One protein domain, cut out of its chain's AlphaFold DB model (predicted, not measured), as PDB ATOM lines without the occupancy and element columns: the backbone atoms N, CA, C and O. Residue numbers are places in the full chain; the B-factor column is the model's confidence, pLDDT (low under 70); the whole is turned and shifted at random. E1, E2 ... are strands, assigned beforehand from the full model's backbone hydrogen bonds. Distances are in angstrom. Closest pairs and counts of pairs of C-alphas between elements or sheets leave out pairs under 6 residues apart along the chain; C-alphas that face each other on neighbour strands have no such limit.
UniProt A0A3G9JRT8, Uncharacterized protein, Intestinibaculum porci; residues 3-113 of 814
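This is residues 3 to 113 of the 814 residues of an uncharacterized protein of Intestinibaculum porci (UniProt A0A3G9JRT8). Little regular structure: two separate antiparallel hairpins, E2 with E3 and E4 with E5, are joined by a long unnamed stretch, residues 51 to 78, with short E1 near one end. The 111 printed residues have no named helix and five strands, E1 to E5 in order, holding 37 residues: all strand. The whole is loose, radius of gyration of the C-alphas 17.7 A, spanning 56 by 27 by 27 A.

E1, residues 10 to 12, pairs with no named strand. E2, residues 18 to 25, and E3, residues 43 to 50, form a hairpin, antiparallel at 167 degrees; N 21 and O 47, 2.9 A apart, are within hydrogen-bond range. E4, residues 79 to 87, and E5, residues 103 to 111, form another, antiparallel at 161 degrees, with N 82 and O 108 within that range at 2.8 A. E3 and E4 are near each other; E2 and E5 are apart.

E1 begins at C-alpha 10 (33.696, 16.181, -34.538) and is 7.0 A long. First to last C-alpha, E2 measures 23.2 A, E3 23.8 A, E4 26.5 A and E5 26.4 A. E5 ends at C-alpha 111 (6.813, 44.690, -26.925).

The printed part has no cut. Links E2 to E3, E3 to E4 and E4 to E5 are long. The pLDDT is under 70 for 20 residues, among them 52 to 56.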
ATOM      1  N   ASP A   3      30.594  18.784 -38.398       68.50
ATOM      2  CA  ASP A   3      30.623  17.541 -39.168       68.50
ATOM      3  C   ASP A   3      31.413  16.453 -38.433       68.50
ATOM      4  O   ASP A   3      32.066  16.735 -37.424       68.50
ATOM      5  N   LYS A   4      31.356  15.213 -38.925       72.12
ATOM      6  CA  LYS A   4      32.198  14.112 -38.442       72.12
ATOM      7  C   LYS A   4      33.150  13.623 -39.519       72.12
ATOM      8  O   LYS A   4      32.720  13.355 -40.638       72.12
ATOM      9  N   ASP A   5      34.412  13.424 -39.145       68.12
ATOM     10  CA  ASP A   5      35.374  12.739 -40.007       68.12
ATOM     11  C   ASP A   5      35.022  11.246 -40.188       68.12
ATOM     12  O   ASP A   5      34.109  10.697 -39.553       68.12
ATOM     13  N   ASP A   6      35.766  10.556 -41.055       66.94
ATOM     14  CA  ASP A   6      35.566   9.127 -41.332       66.94
ATOM     15  C   ASP A   6      35.761   8.228 -40.093       66.94
ATOM     16  O   ASP A   6      35.289   7.088 -40.080       66.94
ATOM     17  N   HIS A   7      36.378   8.753 -39.025       66.69
ATOM     18  CA  HIS A   7      36.596   8.084 -37.739       66.69
ATOM     19  C   HIS A   7      35.542   8.456 -36.678       66.69
ATOM     20  O   HIS A   7      35.550   7.900 -35.579       66.69
ATOM     21  N   GLY A   8      34.597   9.344 -37.004       64.69
ATOM     22  CA  GLY A   8      33.483   9.737 -36.144       64.69
ATOM     23  C   GLY A   8      33.781  10.873 -35.160       64.69
ATOM     24  O   GLY A   8      32.919  11.152 -34.316       64.69
ATOM     25  N   ASN A   9      34.938  11.530 -35.260       73.81
ATOM     26  CA  ASN A   9      35.296  12.687 -34.432       73.81
ATOM     27  C   ASN A   9      34.624  13.957 -34.968       73.81
ATOM     28  O   ASN A   9      34.537  14.124 -36.183       73.81
ATOM     29  N   GLU A  10      34.172  14.863 -34.089       71.88
ATOM     30  CA  GLU A  10      33.696  16.181 -34.538       71.88
ATOM     31  C   GLU A  10      34.855  16.983 -35.138       71.88
ATOM     32  O   GLU A  10      35.881  17.183 -34.485       71.88
ATOM     33  N   VAL A  11      34.660  17.472 -36.359       68.69
ATOM     34  CA  VAL A  11      35.599  18.345 -37.067       68.69
ATOM     35  C   VAL A  11      34.918  19.651 -37.468       68.69
ATOM     36  O   VAL A  11      33.698  19.712 -37.668       68.69
ATOM     37  N   ASP A  12      35.717  20.715 -37.560       63.06
ATOM     38  CA  ASP A  12      35.239  22.012 -38.023       63.06
ATOM     39  C   ASP A  12      34.835  21.948 -39.499       63.06
ATOM     40  O   ASP A  12      35.463  21.290 -40.327       63.06
ATOM     41  N   TYR A  13      33.757  22.651 -39.822       65.38
ATOM     42  CA  TYR A  13      33.184  22.693 -41.160       65.38
ATOM     43  C   TYR A  13      34.118  23.392 -42.163       65.38
ATOM     44  O   TYR A  13      34.363  24.594 -42.046       65.38
ATOM     45  N   ASP A  14      34.572  22.667 -43.192       70.06
ATOM     46  CA  ASP A  14      35.255  23.253 -44.351       70.06
ATOM     47  C   ASP A  14      34.227  23.790 -45.359       70.06
ATOM     48  O   ASP A  14      33.513  23.038 -46.022       70.06
ATOM     49  N   ARG A  15      34.160  25.117 -45.511       65.00
ATOM     50  CA  ARG A  15      33.223  25.782 -46.430       65.00
ATOM     51  C   ARG A  15      33.446  25.404 -47.898       65.00
ATOM     52  O   ARG A  15      32.500  25.483 -48.674       65.00
ATOM     53  N   ASN A  16      34.656  24.999 -48.280       72.44
ATOM     54  CA  ASN A  16      34.986  24.642 -49.663       72.44
ATOM     55  C   ASN A  16      34.619  23.191 -50.009       72.44
ATOM     56  O   ASN A  16      34.622  22.817 -51.181       72.44
ATOM     57  N   ALA A  17      34.277  22.378 -49.006       71.94
ATOM     58  CA  ALA A  17      33.886  20.980 -49.170       71.94
ATOM     59  C   ALA A  17      32.410  20.794 -49.578       71.94
ATOM     60  O   ALA A  17      32.022  19.681 -49.949       71.94
ATOM     61  N   TYR A  18      31.606  21.867 -49.544       75.25
ATOM     62  CA  TYR A  18      30.154  21.829 -49.720       75.25
ATOM     63  C   TYR A  18      29.639  22.956 -50.621       75.25
ATOM     64  O   TYR A  18      30.155  24.072 -50.610       75.25
ATOM     65  N   THR A  19      28.546  22.689 -51.333       82.38
ATOM     66  CA  THR A  19      27.702  23.717 -51.952       82.38
ATOM     67  C   THR A  19      26.428  23.901 -51.140       82.38
ATOM     68  O   THR A  19      25.929  22.966 -50.512       82.38
ATOM     69  N   TRP A  20      25.893  25.118 -51.138       82.44
ATOM     70  CA  TRP A  20      24.639  25.432 -50.468       82.44
ATOM     71  C   TRP A  20      23.740  26.260 -51.383       82.44
ATOM     72  O   TRP A  20      24.218  27.060 -52.182       82.44
ATOM     73  N   GLU A  21      22.437  26.042 -51.255       88.06
ATOM     74  CA  GLU A  21      21.381  26.759 -51.967       88.06
ATOM     75  C   GLU A  21      20.373  27.245 -50.923       88.06
ATOM     76  O   GLU A  21      19.782  26.439 -50.195       88.06
ATOM     77  N   LEU A  22      20.211  28.565 -50.823       88.38
ATOM     78  CA  LEU A  22      19.210  29.206 -49.979       88.38
ATOM     79  C   LEU A  22      18.133  29.796 -50.880       88.38
ATOM     80  O   LEU A  22      18.432  30.651 -51.704       88.38
ATOM     81  N   LYS A  23      16.887  29.376 -50.678       91.94
ATOM     82  CA  LYS A  23      15.722  30.009 -51.302       91.94
ATOM     83  C   LYS A  23      14.854  30.637 -50.237       91.94
ATOM     84  O   LYS A  23      14.494  29.968 -49.267       91.94
ATOM     85  N   CYS A  24      14.520  31.903 -50.431       91.19
ATOM     86  CA  CYS A  24      13.673  32.682 -49.541       91.19
ATOM     87  C   CYS A  24      12.302  32.882 -50.184       91.19
ATOM     88  O   CYS A  24      12.207  33.060 -51.395       91.19
ATOM     89  N   TYR A  25      11.244  32.883 -49.377       93.38
ATOM     90  CA  TYR A  25       9.876  33.043 -49.863       93.38
ATOM     91  C   TYR A  25       9.144  34.150 -49.107       93.38
ATOM     92  O   TYR A  25       9.296  34.297 -47.887       93.38
ATOM     93  N   ASP A  26       8.332  34.923 -49.827       90.88
ATOM     94  CA  ASP A  26       7.446  35.929 -49.243       90.88
ATOM     95  C   ASP A  26       6.215  35.294 -48.562       90.88
ATOM     96  O   ASP A  26       6.005  34.080 -48.558       90.88
ATOM     97  N   ALA A  27       5.349  36.127 -47.975       85.81
ATOM     98  CA  ALA A  27       4.132  35.657 -47.309       85.81
ATOM     99  C   ALA A  27       3.094  35.001 -48.245       85.81
ATOM    100  O   ALA A  27       2.172  34.349 -47.756       85.81
ATOM    101  N   LYS A  28       3.218  35.185 -49.563       90.56
ATOM    102  CA  LYS A  28       2.370  34.563 -50.590       90.56
ATOM    103  C   LYS A  28       2.997  33.280 -51.154       90.56
ATOM    104  O   LYS A  28       2.348  32.610 -51.951       90.56
ATOM    105  N   GLY A  29       4.214  32.930 -50.728       88.81
ATOM    106  CA  GLY A  29       4.961  31.767 -51.199       88.81
ATOM    107  C   GLY A  29       5.754  32.008 -52.483       88.81
ATOM    108  O   GLY A  29       6.230  31.042 -53.073       88.81
ATOM    109  N   ASN A  30       5.904  33.259 -52.930       92.94
ATOM    110  CA  ASN A  30       6.745  33.565 -54.086       92.94
ATOM    111  C   ASN A  30       8.214  33.551 -53.672       92.94
ATOM    112  O   ASN A  30       8.558  34.108 -52.627       92.94
ATOM    113  N   GLU A  31       9.068  32.957 -54.502       93.31
ATOM    114  CA  GLU A  31      10.518  33.028 -54.325       93.31
ATOM    115  C   GLU A  31      10.982  34.483 -54.471       93.31
ATOM    116  O   GLU A  31      10.606  35.183 -55.416       93.31
ATOM    117  N   ILE A  32      11.766  34.946 -53.503       93.00
ATOM    118  CA  ILE A  32      12.350  36.286 -53.461       93.00
ATOM    119  C   ILE A  32      13.869  36.170 -53.463       93.00
ATOM    120  O   ILE A  32      14.425  35.226 -52.905       93.00
ATOM    121  N   ASN A  33      14.524  37.149 -54.088       88.44
ATOM    122  CA  ASN A  33      15.978  37.193 -54.182       88.44
ATOM    123  C   ASN A  33      16.593  37.200 -52.778       88.44
ATOM    124  O   ASN A  33      16.355  38.113 -51.989       88.44
ATOM    125  N   GLU A  34      17.409  36.196 -52.484       81.50
ATOM    126  CA  GLU A  34      18.067  36.004 -51.197       81.50
ATOM    127  C   GLU A  34      19.096  37.098 -50.858       81.50
ATOM    128  O   GLU A  34      19.513  37.205 -49.707       81.50
ATOM    129  N   ASN A  35      19.478  37.931 -51.835       84.44
ATOM    130  CA  ASN A  35      20.380  39.076 -51.667       84.44
ATOM    131  C   ASN A  35      19.647  40.429 -51.556       84.44
ATOM    132  O   ASN A  35      20.304  41.468 -51.468       84.44
ATOM    133  N   ASP A  36      18.312  40.442 -51.592       85.00
ATOM    134  CA  ASP A  36      17.522  41.654 -51.374       85.00
ATOM    135  C   ASP A  36      17.393  41.940 -49.869       85.00
ATOM    136  O   ASP A  36      16.683  41.247 -49.140       85.00
ATOM    137  N   ASN A  37      18.091  42.978 -49.404       77.56
ATOM    138  CA  ASN A  37      18.115  43.361 -47.991       77.56
ATOM    139  C   ASN A  37      16.818  44.040 -47.513       77.56
ATOM    140  O   ASN A  37      16.628  44.170 -46.301       77.56
ATOM    141  N   ASP A  38      15.937  44.451 -48.428       80.12
ATOM    142  CA  ASP A  38      14.659  45.096 -48.113       80.12
ATOM    143  C   ASP A  38      13.477  44.105 -48.176       80.12
ATOM    144  O   ASP A  38      12.386  44.380 -47.655       80.12
ATOM    145  N   ALA A  39      13.679  42.925 -48.773       83.56
ATOM    146  CA  ALA A  39      12.651  41.899 -48.905       83.56
ATOM    147  C   ALA A  39      12.347  41.185 -47.573       83.56
ATOM    148  O   ALA A  39      13.221  40.693 -46.858       83.56
ATOM    149  N   LYS A  40      11.054  41.070 -47.238       86.06
ATOM    150  CA  LYS A  40      10.587  40.394 -46.015       86.06
ATOM    151  C   LYS A  40      10.407  38.890 -46.248       86.06
ATOM    152  O   LYS A  40       9.434  38.470 -46.873       86.06
ATOM    153  N   VAL A  41      11.302  38.087 -45.680       87.75
ATOM    154  CA  VAL A  41      11.271  36.615 -45.754       87.75
ATOM    155  C   VAL A  41      10.259  36.032 -44.758       87.75
ATOM    156  O   VAL A  41      10.334  36.309 -43.559       87.75
ATOM    157  N   LYS A  42       9.320  35.200 -45.229       89.06
ATOM    158  CA  LYS A  42       8.355  34.467 -44.385       89.06
ATOM    159  C   LYS A  42       8.790  33.030 -44.101       89.06
ATOM    160  O   LYS A  42       8.561  32.537 -42.997       89.06
ATOM    161  N   SER A  43       9.395  32.369 -45.079       89.44
ATOM    162  CA  SER A  43       9.974  31.030 -44.955       89.44
ATOM    163  C   SER A  43      11.195  30.911 -45.862       89.44
ATOM    164  O   SER A  43      11.398  31.726 -46.762       89.44
ATOM    165  N   PHE A  44      12.026  29.903 -45.619       89.44
ATOM    166  CA  PHE A  44      13.172  29.605 -46.466       89.44
ATOM    167  C   PHE A  44      13.398  28.098 -46.548       89.44
ATOM    168  O   PHE A  44      12.989  27.343 -45.664       89.44
ATOM    169  N   THR A  45      14.090  27.668 -47.595       89.69
ATOM    170  CA  THR A  45      14.641  26.316 -47.713       89.69
ATOM    171  C   THR A  45      16.147  26.421 -47.872       89.69
ATOM    172  O   THR A  45      16.620  27.169 -48.726       89.69
ATOM    173  N   LEU A  46      16.890  25.667 -47.062       86.75
ATOM    174  CA  LEU A  46      18.341  25.558 -47.157       86.75
ATOM    175  C   LEU A  46      18.697  24.134 -47.574       86.75
ATOM    176  O   LEU A  46      18.400  23.183 -46.849       86.75
ATOM    177  N   LYS A  47      19.349  23.994 -48.724       86.88
ATOM    178  CA  LYS A  47      19.898  22.725 -49.202       86.88
ATOM    179  C   LYS A  47      21.418  22.783 -49.133       86.88
ATOM    180  O   LYS A  47      22.012  23.772 -49.548       86.88
ATOM    181  N   VAL A  48      22.040  21.727 -48.617       81.44
ATOM    182  CA  VAL A  48      23.501  21.589 -48.527       81.44
ATOM    183  C   VAL A  48      23.893  20.282 -49.203       81.44
ATOM    184  O   VAL A  48      23.314  19.245 -48.890       81.44
ATOM    185  N   ASN A  49      24.858  20.327 -50.121       81.06
ATOM    186  CA  ASN A  49      25.392  19.147 -50.802       81.06
ATOM    187  C   ASN A  49      26.908  19.072 -50.595       81.06
ATOM    188  O   ASN A  49      27.590  20.094 -50.663       81.06
ATOM    189  N   ALA A  50      27.440  17.869 -50.377       76.06
ATOM    190  CA  ALA A  50      28.880  17.631 -50.449       76.06
ATOM    191  C   ALA A  50      29.367  17.697 -51.896       76.06
ATOM    192  O   ALA A  50      28.659  17.280 -52.811       76.06
ATOM    193  N   ASN A  51      30.590  18.182 -52.088       75.69
ATOM    194  CA  ASN A  51      31.297  18.019 -53.355       75.69
ATOM    195  C   ASN A  51      31.743  16.550 -53.493       75.69
ATOM    196  O   ASN A  51      32.013  15.915 -52.473       75.69
ATOM    197  N   ASP A  52      31.838  16.028 -54.724       67.38
ATOM    198  CA  ASP A  52      31.918  14.594 -55.119       67.38
ATOM    199  C   ASP A  52      33.006  13.709 -54.449       67.38
ATOM    200  O   ASP A  52      33.138  12.530 -54.768       67.38
ATOM    201  N   SER A  53      33.795  14.246 -53.518       63.59
ATOM    202  CA  SER A  53      34.863  13.562 -52.776       63.59
ATOM    203  C   SER A  53      34.690  13.548 -51.247       63.59
ATOM    204  O   SER A  53      35.524  12.947 -50.576       63.59
ATOM    205  N   ASN A  54      33.625  14.141 -50.683       62.50
ATOM    206  CA  ASN A  54      33.436  14.259 -49.228       62.50
ATOM    207  C   ASN A  54      32.180  13.530 -48.717       62.50
ATOM    208  O   ASN A  54      31.105  13.617 -49.313       62.50
ATOM    209  N   THR A  55      32.290  12.855 -47.569       65.94
ATOM    210  CA  THR A  55      31.145  12.257 -46.863       65.94
ATOM    211  C   THR A  55      30.503  13.301 -45.943       65.94
ATOM    212  O   THR A  55      31.128  13.711 -44.974       65.94
ATOM    213  N   PHE A  56      29.253  13.714 -46.194       69.38
ATOM    214  CA  PHE A  56      28.538  14.660 -45.318       69.38
ATOM    215  C   PHE A  56      27.897  13.932 -44.128       69.38
ATOM    216  O   PHE A  56      27.043  13.066 -44.336       69.38
ATOM    217  N   ARG A  57      28.285  14.258 -42.887       72.69
ATOM    218  CA  ARG A  57      27.743  13.660 -41.648       72.69
ATOM    219  C   ARG A  57      27.415  14.745 -40.606       72.69
ATOM    220  O   ARG A  57      27.968  14.733 -39.500       72.69
ATOM    221  N   PRO A  58      26.494  15.678 -40.920       70.94
ATOM    222  CA  PRO A  58      26.243  16.840 -40.078       70.94
ATOM    223  C   PRO A  58      25.732  16.426 -38.694       70.94
ATOM    224  O   PRO A  58      24.739  15.709 -38.574       70.94
ATOM    225  N   THR A  59      26.381  16.917 -37.638       70.50
ATOM    226  CA  THR A  59      25.917  16.724 -36.250       70.50
ATOM    227  C   THR A  59      25.067  17.891 -35.769       70.50
ATOM    228  O   THR A  59      24.192  17.717 -34.925       70.50
ATOM    229  N   SER A  60      25.305  19.091 -36.309       71.56
ATOM    230  CA  SER A  60      24.509  20.281 -36.014       71.56
ATOM    231  C   SER A  60      24.586  21.332 -37.125       71.56
ATOM    232  O   SER A  60      25.632  21.572 -37.741       71.56
ATOM    233  N   ALA A  61      23.466  22.021 -37.333       73.81
ATOM    234  CA  ALA A  61      23.373  23.219 -38.153       73.81
ATOM    235  C   ALA A  61      22.802  24.363 -37.310       73.81
ATOM    236  O   ALA A  61      21.819  24.189 -36.595       73.81
ATOM    237  N   SER A  62      23.437  25.532 -37.386       75.12
ATOM    238  CA  SER A  62      22.989  26.748 -36.712       75.12
ATOM    239  C   SER A  62      22.770  27.822 -37.764       75.12
ATOM    240  O   SER A  62      23.628  28.024 -38.624       75.12
ATOM    241  N   ILE A  63      21.611  28.471 -37.706       76.94
ATOM    242  CA  ILE A  63      21.215  29.546 -38.611       76.94
ATOM    243  C   ILE A  63      20.961  30.775 -37.747       76.94
ATOM    244  O   ILE A  63      20.184  30.713 -36.795       76.94
ATOM    245  N   GLN A  64      21.612  31.885 -38.083       78.38
ATOM    246  CA  GLN A  64      21.391  33.177 -37.443       78.38
ATOM    247  C   GLN A  64      20.583  34.067 -38.382       78.38
ATOM    248  O   GLN A  64      20.895  34.173 -39.564       78.38
ATOM    249  N   TYR A  65      19.544  34.706 -37.856       77.56
ATOM    250  CA  TYR A  65      18.694  35.629 -38.603       77.56
ATOM    251  C   TYR A  65      18.156  36.716 -37.677       77.56
ATOM    252  O   TYR A  65      18.132  36.561 -36.454       77.56
ATOM    253  N   LYS A  66      17.710  37.823 -38.274       76.31
ATOM    254  CA  LYS A  66      16.929  38.854 -37.587       76.31
ATOM    255  C   LYS A  66      15.459  38.623 -37.889       76.31
ATOM    256  O   LYS A  66      15.085  38.420 -39.040       76.31
ATOM    257  N   MET A  67      14.633  38.651 -36.854       80.19
ATOM    258  CA  MET A  67      13.188  38.589 -37.004       80.19
ATOM    259  C   MET A  67      12.616  40.010 -37.108       80.19
ATOM    260  O   MET A  67      13.187  40.969 -36.583       80.19
ATOM    261  N   ILE A  68      11.494  40.150 -37.811       78.44
ATOM    262  CA  ILE A  68      10.690  41.372 -37.837       78.44
ATOM    263  C   ILE A  68       9.276  40.964 -37.428       78.44
ATOM    264  O   ILE A  68       8.643  40.159 -38.113       78.44
ATOM    265  N   GLY A  69       8.800  41.493 -36.304       77.62
ATOM    266  CA  GLY A  69       7.427  41.314 -35.840       77.62
ATOM    267  C   GLY A  69       6.533  42.450 -36.335       77.62
ATOM    268  O   GLY A  69       6.870  43.620 -36.171       77.62
ATOM    269  N   ASP A  70       5.389  42.119 -36.933       80.19
ATOM    270  CA  ASP A  70       4.327  43.096 -37.183       80.19
ATOM    271  C   ASP A  70       3.499  43.272 -35.902       80.19
ATOM    272  O   ASP A  70       2.756  42.375 -35.501       80.19
ATOM    273  N   LEU A  71       3.649  44.430 -35.255       82.19
ATOM    274  CA  LEU A  71       2.961  44.772 -34.007       82.19
ATOM    275  C   LEU A  71       1.659  45.551 -34.229       82.19
ATOM    276  O   LEU A  71       1.006  45.915 -33.256       82.19
ATOM    277  N   SER A  72       1.242  45.789 -35.479       79.38
ATOM    278  CA  SER A  72       0.056  46.606 -35.794       79.38
ATOM    279  C   SER A  72      -1.248  46.075 -35.187       79.38
ATOM    280  O   SER A  72      -2.187  46.839 -34.971       79.38
ATOM    281  N   LYS A  73      -1.307  44.771 -34.895       79.12
ATOM    282  CA  LYS A  73      -2.449  44.092 -34.256       79.12
ATOM    283  C   LYS A  73      -2.240  43.790 -32.769       79.12
ATOM    284  O   LYS A  73      -3.139  43.243 -32.137       79.12
ATOM    285  N   VAL A  74      -1.069  44.104 -32.223       79.56
ATOM    286  CA  VAL A  74      -0.748  43.918 -30.803       79.56
ATOM    287  C   VAL A  74      -1.186  45.177 -30.065       79.56
ATOM    288  O   VAL A  74      -0.899  46.282 -30.520       79.56
ATOM    289  N   MET A  75      -1.893  45.052 -28.941       80.44
ATOM    290  CA  MET A  75      -2.306  46.246 -28.197       80.44
ATOM    291  C   MET A  75      -1.080  46.950 -27.589       80.44
ATOM    292  O   MET A  75      -0.158  46.268 -27.131       80.44
ATOM    293  N   PRO A  76      -1.048  48.293 -27.540       80.31
ATOM    294  CA  PRO A  76       0.010  49.018 -26.843       80.31
ATOM    295  C   PRO A  76       0.174  48.542 -25.387       80.31
ATOM    296  O   PRO A  76      -0.806  48.381 -24.664       80.31
ATOM    297  N   GLY A  77       1.415  48.324 -24.959       78.62
ATOM    298  CA  GLY A  77       1.817  47.759 -23.668       78.62
ATOM    299  C   GLY A  77       1.904  46.228 -23.619       78.62
ATOM    300  O   GLY A  77       2.299  45.692 -22.586       78.62
ATOM    301  N   GLN A  78       1.541  45.500 -24.684       82.62
ATOM    302  CA  GLN A  78       1.617  44.034 -24.703       82.62
ATOM    303  C   GLN A  78       2.939  43.513 -25.270       82.62
ATOM    304  O   GLN A  78       3.495  44.060 -26.224       82.62
ATOM    305  N   LYS A  79       3.378  42.388 -24.701       85.56
ATOM    306  CA  LYS A  79       4.486  41.563 -25.183       85.56
ATOM    307  C   LYS A  79       3.950  40.361 -25.937       85.56
ATOM    308  O   LYS A  79       3.008  39.721 -25.473       85.56
ATOM    309  N   TRP A  80       4.542  40.065 -27.083       85.75
ATOM    310  CA  TRP A  80       4.175  38.933 -27.923       85.75
ATOM    311  C   TRP A  80       5.409  38.142 -28.332       85.75
ATOM    312  O   TRP A  80       6.414  38.706 -28.763       85.75
ATOM    313  N   ASP A  81       5.286  36.821 -28.242       86.19
ATOM    314  CA  ASP A  81       6.309  35.879 -28.662       86.19
ATOM    315  C   ASP A  81       6.130  35.497 -30.124       86.19
ATOM    316  O   ASP A  81       5.137  34.883 -30.525       86.19
ATOM    317  N   PHE A  82       7.143  35.795 -30.920       84.56
ATOM    318  CA  PHE A  82       7.224  35.367 -32.300       84.56
ATOM    319  C   PHE A  82       8.141  34.154 -32.371       84.56
ATOM    320  O   PHE A  82       9.328  34.218 -32.045       84.56
ATOM    321  N   LYS A  83       7.567  33.021 -32.777       85.50
ATOM    322  CA  LYS A  83       8.276  31.747 -32.880       85.50
ATOM    323  C   LYS A  83       8.591  31.426 -34.328       85.50
ATOM    324  O   LYS A  83       7.757  31.625 -35.211       85.50
ATOM    325  N   ASN A  84       9.777  30.884 -34.553       83.81
ATOM    326  CA  ASN A  84      10.148  30.293 -35.827       83.81
ATOM    327  C   ASN A  84      10.651  28.869 -35.591       83.81
ATOM    328  O   ASN A  84      11.274  28.580 -34.569       83.81
ATOM    329  N   SER A  85      10.373  27.976 -36.532       84.94
ATOM    330  CA  SER A  85      10.811  26.588 -36.470       84.94
ATOM    331  C   SER A  85      11.424  26.153 -37.789       84.94
ATOM    332  O   SER A  85      10.844  26.391 -38.845       84.94
ATOM    333  N   GLY A  86      12.559  25.468 -37.709       82.19
ATOM    334  CA  GLY A  86      13.190  24.781 -38.829       82.19
ATOM    335  C   GLY A  86      13.047  23.270 -38.684       82.19
ATOM    336  O   GLY A  86      13.106  22.736 -37.574       82.19
ATOM    337  N   LEU A  87      12.871  22.585 -39.811       83.44
ATOM    338  CA  LEU A  87      12.757  21.131 -39.892       83.44
ATOM    339  C   LEU A  87      13.709  20.624 -40.974       83.44
ATOM    340  O   LEU A  87      13.770  21.198 -42.061       83.44
ATOM    341  N   ILE A  88      14.420  19.536 -40.688       79.56
ATOM    342  CA  ILE A  88      15.137  18.782 -41.720       79.56
ATOM    343  C   ILE A  88      14.144  17.786 -42.310       79.56
ATOM    344  O   ILE A  88      13.743  16.851 -41.625       79.56
ATOM    345  N   THR A  89      13.727  18.001 -43.554       76.56
ATOM    346  CA  THR A  89      12.690  17.184 -44.209       76.56
ATOM    347  C   THR A  89      13.257  16.099 -45.123       76.56
ATOM    348  O   THR A  89      12.553  15.144 -45.433       76.56
ATOM    349  N   ASN A  90      14.519  16.216 -45.542       79.94
ATOM    350  CA  ASN A  90      15.180  15.262 -46.430       79.94
ATOM    351  C   ASN A  90      16.670  15.147 -46.078       79.94
ATOM    352  O   ASN A  90      17.321  16.155 -45.791       79.94
ATOM    353  N   TYR A  91      17.206  13.928 -46.107       78.00
ATOM    354  CA  TYR A  91      18.633  13.651 -45.943       78.00
ATOM    355  C   TYR A  91      19.059  12.521 -46.886       78.00
ATOM    356  O   TYR A  91      18.415  11.477 -46.945       78.00
ATOM    357  N   ASN A  92      20.147  12.729 -47.638       74.81
ATOM    358  CA  ASN A  92      20.669  11.780 -48.633       74.81
ATOM    359  C   ASN A  92      19.616  11.253 -49.629       74.81
ATOM    360  O   ASN A  92      19.624  10.079 -49.987       74.81
ATOM    361  N   GLY A  93      18.704  12.121 -50.083       72.94
ATOM    362  CA  GLY A  93      17.687  11.762 -51.077       72.94
ATOM    363  C   GLY A  93      16.508  10.963 -50.516       72.94
ATOM    364  O   GLY A  93      15.618  10.595 -51.279       72.94
ATOM    365  N   HIS A  94      16.468  10.742 -49.202       77.31
ATOM    366  CA  HIS A  94      15.355  10.110 -48.508       77.31
ATOM    367  C   HIS A  94      14.595  11.141 -47.675       77.31
ATOM    368  O   HIS A  94      15.194  11.916 -46.923       77.31
ATOM    369  N   ASP A  95      13.269  11.136 -47.800       80.12
ATOM    370  CA  ASP A  95      12.407  11.928 -46.932       80.12
ATOM    371  C   ASP A  95      12.489  11.387 -45.503       80.12
ATOM    372  O   ASP A  95      12.455  10.175 -45.272       80.12
ATOM    373  N   ILE A  96      12.637  12.292 -44.540       75.06
ATOM    374  CA  ILE A  96      12.690  11.930 -43.124       75.06
ATOM    375  C   ILE A  96      11.258  11.892 -42.603       75.06
ATOM    376  O   ILE A  96      10.523  12.875 -42.704       75.06
ATOM    377  N   ASP A  97      10.868  10.751 -42.038       66.56
ATOM    378  CA  ASP A  97       9.528  10.542 -41.500       66.56
ATOM    379  C   ASP A  97       9.213  11.572 -40.398       66.56
ATOM    380  O   ASP A  97      10.080  11.900 -39.580       66.56
ATOM    381  N   GLN A  98       7.984  12.103 -40.350       60.19
ATOM    382  CA  GLN A  98       7.670  13.272 -39.505       60.19
ATOM    383  C   GLN A  98       7.938  13.020 -38.009       60.19
ATOM    384  O   GLN A  98       8.337  13.944 -37.301       60.19
ATOM    385  N   GLY A  99       7.811  11.770 -37.540       58.66
ATOM    386  CA  GLY A  99       8.123  11.357 -36.163       58.66
ATOM    387  C   GLY A  99       9.618  11.250 -35.823       58.66
ATOM    388  O   GLY A  99       9.963  11.066 -34.657       58.66
ATOM    389  N   HIS A 100      10.503  11.377 -36.817       57.97
ATOM    390  CA  HIS A 100      11.963  11.284 -36.685       57.97
ATOM    391  C   HIS A 100      12.699  12.556 -37.146       57.97
ATOM    392  O   HIS A 100      13.930  12.578 -37.200       57.97
ATOM    393  N   THR A 101      11.972  13.633 -37.456       62.81
ATOM    394  CA  THR A 101      12.576  14.918 -37.833       62.81
ATOM    395  C   THR A 101      13.186  15.635 -36.625       62.81
ATOM    396  O   THR A 101      12.578  15.750 -35.563       62.81
ATOM    397  N   THR A 102      14.408  16.157 -36.784       63.78
ATOM    398  CA  THR A 102      15.009  17.054 -35.785       63.78
ATOM    399  C   THR A 102      14.446  18.459 -35.996       63.78
ATOM    400  O   THR A 102      14.651  19.053 -37.058       63.78
ATOM    401  N   LYS A 103      13.722  18.981 -35.000       74.50
ATOM    402  CA  LYS A 103      13.131  20.326 -35.017       74.50
ATOM    403  C   LYS A 103      14.019  21.308 -34.258       74.50
ATOM    404  O   LYS A 103      14.335  21.081 -33.094       74.50
ATOM    405  N   GLY A 104      14.386  22.408 -34.908       75.00
ATOM    406  CA  GLY A 104      14.967  23.576 -34.245       75.00
ATOM    407  C   GLY A 104      13.897  24.643 -34.043       75.00
ATOM    408  O   GLY A 104      13.121  24.901 -34.961       75.00
ATOM    409  N   GLU A 105      13.855  25.279 -32.875       82.56
ATOM    410  CA  GLU A 105      12.936  26.386 -32.584       82.56
ATOM    411  C   GLU A 105      13.705  27.613 -32.093       82.56
ATOM    412  O   GLU A 105      14.725  27.498 -31.412       82.56
ATOM    413  N   SER A 106      13.201  28.796 -32.431       81.56
ATOM    414  CA  SER A 106      13.602  30.062 -31.824       81.56
ATOM    415  C   SER A 106      12.363  30.848 -31.408       81.56
ATOM    416  O   SER A 106      11.271  30.666 -31.958       81.56
ATOM    417  N   GLN A 107      12.549  31.736 -30.437       83.00
ATOM    418  CA  GLN A 107      11.510  32.609 -29.920       83.00
ATOM    419  C   GLN A 107      12.102  34.000 -29.695       83.00
ATOM    420  O   GLN A 107      13.158  34.130 -29.079       83.00
ATOM    421  N   TYR A 108      11.413  35.021 -30.199       83.00
ATOM    422  CA  TYR A 108      11.736  36.428 -29.984       83.00
ATOM    423  C   TYR A 108      10.519  37.135 -29.391       83.00
ATOM    424  O   TYR A 108       9.451  37.145 -30.001       83.00
ATOM    425  N   GLU A 109      10.687  37.733 -28.216       85.25
ATOM    426  CA  GLU A 109       9.661  38.572 -27.595       85.25
ATOM    427  C   GLU A 109       9.770  40.000 -28.149       85.25
ATOM    428  O   GLU A 109      10.847  40.601 -28.132       85.25
ATOM    429  N   TYR A 110       8.657  40.552 -28.628       82.38
ATOM    430  CA  TYR A 110       8.539  41.966 -28.986       82.38
ATOM    431  C   TYR A 110       7.479  42.635 -28.116       82.38
ATOM    432  O   TYR A 110       6.407  42.076 -27.892       82.38
ATOM    433  N   GLU A 111       7.753  43.861 -27.677       82.81
ATOM    434  CA  GLU A 111       6.813  44.690 -26.925       82.81
ATOM    435  C   GLU A 111       6.292  45.828 -27.806       82.81
ATOM    436  O   GLU A 111       7.078  46.596 -28.369       82.81
ATOM    437  N   ASN A 112       4.968  45.971 -27.914       83.56
ATOM    438  CA  ASN A 112       4.379  47.160 -28.526       83.56
ATOM    439  C   ASN A 112       4.378  48.305 -27.506       83.56
ATOM    440  O   ASN A 112       3.430  48.455 -26.747       83.56
ATOM    441  N   VAL A 113       5.445  49.100 -27.447       81.88
ATOM    442  CA  VAL A 113       5.606  50.147 -26.426       81.88
ATOM    443  C   VAL A 113       4.499  51.208 -26.530       81.88
ATOM    444  O   VAL A 113       4.288  51.818 -27.579       81.88
TER     445      VAL A 113